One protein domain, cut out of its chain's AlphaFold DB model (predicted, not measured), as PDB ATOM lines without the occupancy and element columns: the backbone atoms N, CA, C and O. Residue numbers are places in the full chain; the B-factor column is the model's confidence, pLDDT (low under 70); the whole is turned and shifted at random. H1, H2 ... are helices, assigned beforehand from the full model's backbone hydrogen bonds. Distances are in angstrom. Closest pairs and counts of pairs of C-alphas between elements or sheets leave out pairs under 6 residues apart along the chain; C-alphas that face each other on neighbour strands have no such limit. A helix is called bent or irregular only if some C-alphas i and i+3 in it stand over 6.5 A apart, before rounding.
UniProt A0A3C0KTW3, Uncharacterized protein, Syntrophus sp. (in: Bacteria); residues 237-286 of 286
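This is residues 237 to 286 of the 286 residues of an uncharacterized protein of Syntrophus sp. (in: Bacteria) (UniProt A0A3C0KTW3). One long helix, H1, makes the long arm of an open L, and a short helix, H2, makes the short arm; the chain turns the corner between them through residues 269 to 273. The two arms have no contact with each other, and there is no packed core. The printed part has 50 residues, with two named helices in the order H1, H2 and no named strand; the class is all helix. It is extended, with a radius of gyration of the C-alphas of 18.0 A, and flat, spanning 50 by 32 by 8 A.

H1 is residues 239 to 268, 43.0 A from first to last C-alpha. It begins at C-alpha 239, at (-34.137, -31.837, -14.893), and ends at C-alpha 268, at (0.460, -6.471, -17.527). H2 is residues 274 to 283, 15.4 A long, ending at C-alpha 283, at (-17.326, 10.281, -30.484). Along H1 x climbs from -34.137 to 0.460; along H2 it falls from -8.137 to -17.326.

H1 and H2 are apart: no C-alpha of the one is within 8 A of the other. A tight link of 5 residues joins them. Neither helix is bent. In H1 every O i to N i+4 pair is within hydrogen-bond range; in H2 3 of 6 are, beside 3 of 7 O i to N i+3 pairs.

The C-alphas of Glu 237 and Gln 286, the chain's last residue, are the two farthest apart, at 51.4 A. Residues 237 to 265, 267 to 273 and 275 to 286 stand free. The printed part has no cut. The mean pLDDT of the printed part is 75.8; residues 270 to 286 are under 70. H1 has a mean of 89 and H2 of 49.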
ATOM      1  N   GLU A 237     -33.495 -31.301  -8.071       90.19
ATOM      2  CA  GLU A 237     -34.259 -32.556  -8.080       90.19
ATOM      3  C   GLU A 237     -34.848 -32.853  -9.452       90.19
ATOM      4  O   GLU A 237     -34.867 -34.002  -9.891       90.19
ATOM      5  N   THR A 238     -35.289 -31.808 -10.149       92.12
ATOM      6  CA  THR A 238     -35.874 -31.924 -11.486       92.12
ATOM      7  C   THR A 238     -34.848 -31.605 -12.568       92.12
ATOM      8  O   THR A 238     -33.905 -30.843 -12.355       92.12
ATOM      9  N   ASP A 239     -35.034 -32.147 -13.771       92.94
ATOM     10  CA  ASP A 239     -34.137 -31.837 -14.893       92.94
ATOM     11  C   ASP A 239     -34.190 -30.355 -15.281       92.94
ATOM     12  O   ASP A 239     -33.183 -29.771 -15.677       92.94
ATOM     13  N   ILE A 240     -35.342 -29.712 -15.077       94.12
ATOM     14  CA  ILE A 240     -35.500 -28.269 -15.256       94.12
ATOM     15  C   ILE A 240     -34.610 -27.510 -14.261       94.12
ATOM     16  O   ILE A 240     -33.865 -26.617 -14.662       94.12
ATOM     17  N   GLU A 241     -34.639 -27.877 -12.977       91.88
ATOM     18  CA  GLU A 241     -33.772 -27.278 -11.955       91.88
ATOM     19  C   GLU A 241     -32.289 -27.516 -12.239       91.88
ATOM     20  O   GLU A 241     -31.493 -26.594 -12.060       91.88
ATOM     21  N   LYS A 242     -31.911 -28.706 -12.730       94.19
ATOM     22  CA  LYS A 242     -30.526 -29.006 -13.133       94.19
ATOM     23  C   LYS A 242     -30.056 -28.049 -14.220       94.19
ATOM     24  O   LYS A 242     -29.023 -27.409 -14.062       94.19
ATOM     25  N   VAL A 243     -30.862 -27.852 -15.265       94.88
ATOM     26  CA  VAL A 243     -30.545 -26.902 -16.343       94.88
ATOM     27  C   VAL A 243     -30.360 -25.479 -15.807       94.88
ATOM     28  O   VAL A 243     -29.480 -24.752 -16.276       94.88
ATOM     29  N   TYR A 244     -31.168 -25.050 -14.833       94.00
ATOM     30  CA  TYR A 244     -30.990 -23.742 -14.193       94.00
ATOM     31  C   TYR A 244     -29.712 -23.666 -13.352       94.00
ATOM     32  O   TYR A 244     -28.990 -22.668 -13.448       94.00
ATOM     33  N   ALA A 245     -29.415 -24.704 -12.570       94.25
ATOM     34  CA  ALA A 245     -28.203 -24.791 -11.766       94.25
ATOM     35  C   ALA A 245     -26.946 -24.725 -12.646       94.25
ATOM     36  O   ALA A 245     -26.087 -23.868 -12.429       94.25
ATOM     37  N   ASP A 246     -26.895 -25.525 -13.713       93.94
ATOM     38  CA  ASP A 246     -25.776 -25.574 -14.658       93.94
ATOM     39  C   ASP A 246     -25.560 -24.224 -15.349       93.94
ATOM     40  O   ASP A 246     -24.439 -23.715 -15.424       93.94
ATOM     41  N   LYS A 247     -26.643 -23.583 -15.809       94.69
ATOM     42  CA  LYS A 247     -26.576 -22.234 -16.394       94.69
ATOM     43  C   LYS A 247     -26.009 -21.221 -15.406       94.69
ATOM     44  O   LYS A 247     -25.208 -20.372 -15.804       94.69
ATOM     45  N   ARG A 248     -26.415 -21.290 -14.135       94.19
ATOM     46  CA  ARG A 248     -25.938 -20.372 -13.096       94.19
ATOM     47  C   ARG A 248     -24.455 -20.595 -12.803       94.19
ATOM     48  O   ARG A 248     -23.714 -19.612 -12.786       94.19
ATOM     49  N   ILE A 249     -24.019 -21.845 -12.657       93.94
ATOM     50  CA  ILE A 249     -22.608 -22.216 -12.472       93.94
ATOM     51  C   ILE A 249     -21.760 -21.691 -13.638       93.94
ATOM     52  O   ILE A 249     -20.823 -20.924 -13.421       93.94
ATOM     53  N   LEU A 250     -22.151 -21.988 -14.882       94.12
ATOM     54  CA  LEU A 250     -21.445 -21.524 -16.081       94.12
ATOM     55  C   LEU A 250     -21.393 -19.994 -16.179       94.12
ATOM     56  O   LEU A 250     -20.381 -19.429 -16.595       94.12
ATOM     57  N   SER A 251     -22.481 -19.302 -15.824       94.12
ATOM     58  CA  SER A 251     -22.509 -17.835 -15.830       94.12
ATOM     59  C   SER A 251     -21.498 -17.245 -14.845       94.12
ATOM     60  O   SER A 251     -20.758 -16.333 -15.209       94.12
ATOM     61  N   TRP A 252     -21.405 -17.828 -13.650       92.94
ATOM     62  CA  TRP A 252     -20.491 -17.390 -12.604       92.94
ATOM     63  C   TRP A 252     -19.030 -17.678 -12.964       92.94
ATOM     64  O   TRP A 252     -18.191 -16.789 -12.845       92.94
ATOM     65  N   GLN A 253     -18.726 -18.863 -13.506       92.56
ATOM     66  CA  GLN A 253     -17.382 -19.194 -13.999       92.56
ATOM     67  C   GLN A 253     -16.919 -18.190 -15.068       92.56
ATOM     68  O   GLN A 253     -15.816 -17.656 -14.997       92.56
ATOM     69  N   ARG A 254     -17.802 -17.828 -16.012       92.44
ATOM     70  CA  ARG A 254     -17.502 -16.809 -17.033       92.44
ATOM     71  C   ARG A 254     -17.266 -15.418 -16.444       92.44
ATOM     72  O   ARG A 254     -16.500 -14.644 -17.017       92.44
ATOM     73  N   GLU A 255     -17.953 -15.057 -15.363       90.38
ATOM     74  CA  GLU A 255     -17.729 -13.791 -14.656       90.38
ATOM     75  C   GLU A 255     -16.363 -13.777 -13.963       90.38
ATOM     76  O   GLU A 255     -15.625 -12.800 -14.117       90.38
ATOM     77  N   GLN A 256     -15.992 -14.875 -13.299       88.94
ATOM     78  CA  GLN A 256     -14.670 -15.045 -12.691       88.94
ATOM     79  C   GLN A 256     -13.554 -14.994 -13.739       88.94
ATOM     80  O   GLN A 256     -12.602 -14.233 -13.578       88.94
ATOM     81  N   ASP A 257     -13.707 -15.694 -14.867       89.88
ATOM     82  CA  ASP A 257     -12.737 -15.670 -15.968       89.88
ATOM     83  C   ASP A 257     -12.554 -14.263 -16.546       89.88
ATOM     84  O   ASP A 257     -11.437 -13.826 -16.829       89.88
ATOM     85  N   LYS A 258     -13.652 -13.517 -16.725       89.94
ATOM     86  CA  LYS A 258     -13.595 -12.126 -17.195       89.94
ATOM     87  C   LYS A 258     -12.887 -11.225 -16.189       89.94
ATOM     88  O   LYS A 258     -12.100 -10.377 -16.606       89.94
ATOM     89  N   ALA A 259     -13.163 -11.388 -14.897       84.88
ATOM     90  CA  ALA A 259     -12.501 -10.631 -13.841       84.88
ATOM     91  C   ALA A 259     -11.000 -10.954 -13.777       84.88
ATOM     92  O   ALA A 259     -10.182 -10.034 -13.733       84.88
ATOM     93  N   ALA A 260     -10.631 -12.234 -13.873       86.00
ATOM     94  CA  ALA A 260      -9.246 -12.688 -13.906       86.00
ATOM     95  C   ALA A 260      -8.488 -12.123 -15.115       86.00
ATOM     96  O   ALA A 260      -7.414 -11.552 -14.947       86.00
ATOM     97  N   ARG A 261      -9.078 -12.179 -16.317       85.94
ATOM     98  CA  ARG A 261      -8.480 -11.596 -17.533       85.94
ATOM     99  C   ARG A 261      -8.324 -10.081 -17.449       85.94
ATOM    100  O   ARG A 261      -7.323  -9.554 -17.921       85.94
ATOM    101  N   ARG A 262      -9.299  -9.368 -16.868       84.00
ATOM    102  CA  ARG A 262      -9.187  -7.917 -16.634       84.00
ATOM    103  C   ARG A 262      -8.036  -7.604 -15.691       84.00
ATOM    104  O   ARG A 262      -7.225  -6.748 -16.015       84.00
ATOM    105  N   LYS A 263      -7.930  -8.342 -14.585       81.50
ATOM    106  CA  LYS A 263      -6.843  -8.182 -13.621       81.50
ATOM    107  C   LYS A 263      -5.482  -8.484 -14.251       81.50
ATOM    108  O   LYS A 263      -4.570  -7.683 -14.130       81.50
ATOM    109  N   GLU A 264      -5.368  -9.576 -15.005       83.75
ATOM    110  CA  GLU A 264      -4.145  -9.923 -15.736       83.75
ATOM    111  C   GLU A 264      -3.769  -8.847 -16.768       83.75
ATOM    112  O   GLU A 264      -2.596  -8.516 -16.924       83.75
ATOM    113  N   PHE A 265      -4.756  -8.268 -17.459       82.75
ATOM    114  CA  PHE A 265      -4.532  -7.157 -18.379       82.75
ATOM    115  C   PHE A 265      -4.067  -5.887 -17.652       82.75
ATOM    116  O   PHE A 265      -3.126  -5.251 -18.118       82.75
ATOM    117  N   GLU A 266      -4.700  -5.514 -16.539       78.19
ATOM    118  CA  GLU A 266      -4.327  -4.355 -15.715       78.19
ATOM    119  C   GLU A 266      -2.927  -4.517 -15.107       78.19
ATOM    120  O   GLU A 266      -2.135  -3.575 -15.130       78.19
ATOM    121  N   ASP A 267      -2.595  -5.722 -14.639       78.38
ATOM    122  CA  ASP A 267      -1.285  -6.059 -14.083       78.38
ATOM    123  C   ASP A 267      -0.189  -6.035 -15.166       78.38
ATOM    124  O   ASP A 267       0.912  -5.546 -14.913       78.38
ATOM    125  N   LYS A 268      -0.483  -6.501 -16.391       80.31
ATOM    126  CA  LYS A 268       0.460  -6.471 -17.527       80.31
ATOM    127  C   LYS A 268       0.596  -5.097 -18.190       80.31
ATOM    128  O   LYS A 268       1.637  -4.823 -18.777       80.31
ATOM    129  N   ASN A 269      -0.427  -4.243 -18.117       73.88
ATOM    130  CA  ASN A 269      -0.472  -2.934 -18.783       73.88
ATOM    131  C   ASN A 269      -0.516  -1.765 -17.788       73.88
ATOM    132  O   ASN A 269      -1.200  -0.764 -18.031       73.88
ATOM    133  N   GLN A 270       0.215  -1.869 -16.673       58.72
ATOM    134  CA  GLN A 270       0.384  -0.758 -15.733       58.72
ATOM    135  C   GLN A 270       0.939   0.477 -16.470       58.72
ATOM    136  O   GLN A 270       2.110   0.525 -16.833       58.72
ATOM    137  N   GLY A 271       0.078   1.474 -16.723       56.47
ATOM    138  CA  GLY A 271       0.434   2.737 -17.387       56.47
ATOM    139  C   GLY A 271      -0.458   3.150 -18.567       56.47
ATOM    140  O   GLY A 271      -0.454   4.325 -18.933       56.47
ATOM    141  N   ILE A 272      -1.272   2.252 -19.138       53.44
ATOM    142  CA  ILE A 272      -2.210   2.617 -20.216       53.44
ATOM    143  C   ILE A 272      -3.572   2.974 -19.606       53.44
ATOM    144  O   ILE A 272      -4.365   2.114 -19.233       53.44
ATOM    145  N   ASN A 273      -3.853   4.275 -19.508       50.50
ATOM    146  CA  ASN A 273      -5.127   4.805 -19.022       50.50
ATOM    147  C   ASN A 273      -6.271   4.465 -20.007       50.50
ATOM    148  O   ASN A 273      -6.546   5.204 -20.955       50.50
ATOM    149  N   LEU A 274      -6.978   3.355 -19.775       53.72
ATOM    150  CA  LEU A 274      -8.137   2.911 -20.574       53.72
ATOM    151  C   LEU A 274      -9.316   3.907 -20.580       53.72
ATOM    152  O   LEU A 274     -10.207   3.805 -21.427       53.72
ATOM    153  N   ALA A 275      -9.310   4.917 -19.702       49.59
ATOM    154  CA  ALA A 275     -10.297   6.001 -19.689       49.59
ATOM    155  C   ALA A 275     -10.341   6.816 -21.003       49.59
ATOM    156  O   ALA A 275     -11.336   7.491 -21.280       49.59
ATOM    157  N   ILE A 276      -9.296   6.738 -21.837       49.34
ATOM    158  CA  ILE A 276      -9.232   7.438 -23.129       49.34
ATOM    159  C   ILE A 276      -9.974   6.659 -24.237       49.34
ATOM    160  O   ILE A 276     -10.588   7.276 -25.108       49.34
ATOM    161  N   GLY A 277     -10.027   5.322 -24.169       46.81
ATOM    162  CA  GLY A 277     -10.666   4.483 -25.195       46.81
ATOM    163  C   GLY A 277     -12.197   4.578 -25.212       46.81
ATOM    164  O   GLY A 277     -12.805   4.725 -26.271       46.81
ATOM    165  N   ALA A 278     -12.835   4.613 -24.038       48.62
ATOM    166  CA  ALA A 278     -14.297   4.688 -23.935       48.62
ATOM    167  C   ALA A 278     -14.880   6.044 -24.396       48.62
ATOM    168  O   ALA A 278     -16.040   6.122 -24.809       48.62
ATOM    169  N   ARG A 279     -14.088   7.130 -24.353       48.62
ATOM    170  CA  ARG A 279     -14.477   8.440 -24.912       48.62
ATOM    171  C   ARG A 279     -14.307   8.506 -26.433       48.62
ATOM    172  O   ARG A 279     -15.077   9.217 -27.076       48.62
ATOM    173  N   ALA A 280     -13.357   7.765 -27.005       49.53
ATOM    174  CA  ALA A 280     -13.151   7.705 -28.452       49.53
ATOM    175  C   ALA A 280     -14.292   6.951 -29.162       49.53
ATOM    176  O   ALA A 280     -14.818   7.442 -30.159       49.53
ATOM    177  N   GLU A 281     -14.770   5.837 -28.598       48.62
ATOM    178  CA  GLU A 281     -15.892   5.082 -29.183       48.62
ATOM    179  C   GLU A 281     -17.237   5.829 -29.131       48.62
ATOM    180  O   GLU A 281     -18.070   5.647 -30.017       48.62
ATOM    181  N   ARG A 282     -17.460   6.708 -28.142       49.88
ATOM    182  CA  ARG A 282     -18.669   7.555 -28.098       49.88
ATOM    183  C   ARG A 282     -18.644   8.713 -29.094       49.88
ATOM    184  O   ARG A 282     -19.711   9.130 -29.526       49.88
ATOM    185  N   ARG A 283     -17.465   9.218 -29.471       47.72
ATOM    186  CA  ARG A 283     -17.326  10.281 -30.484       47.72
ATOM    187  C   ARG A 283     -17.427   9.777 -31.922       47.72
ATOM    188  O   ARG A 283     -17.739  10.568 -32.791       47.72
ATOM    189  N   LEU A 284     -17.188   8.489 -32.164       48.91
ATOM    190  CA  LEU A 284     -17.347   7.860 -33.484       48.91
ATOM    191  C   LEU A 284     -18.780   7.369 -33.762       48.91
ATOM    192  O   LEU A 284     -19.051   6.855 -34.842       48.91
ATOM    193  N   ARG A 285     -19.686   7.483 -32.782       49.31
ATOM    194  CA  ARG A 285     -21.105   7.097 -32.888       49.31
ATOM    195  C   ARG A 285     -22.072   8.289 -32.835       49.31
ATOM    196  O   ARG A 285     -23.277   8.069 -32.737       49.31
ATOM    197  N   GLN A 286     -21.549   9.515 -32.858       42.09
ATOM    198  CA  GLN A 286     -22.298  10.743 -33.147       42.09
ATOM    199  C   GLN A 286     -21.917  11.207 -34.547       42.09
ATOM    200  O   GLN A 286     -22.826  11.697 -35.246       42.09
TER     201      GLN A 286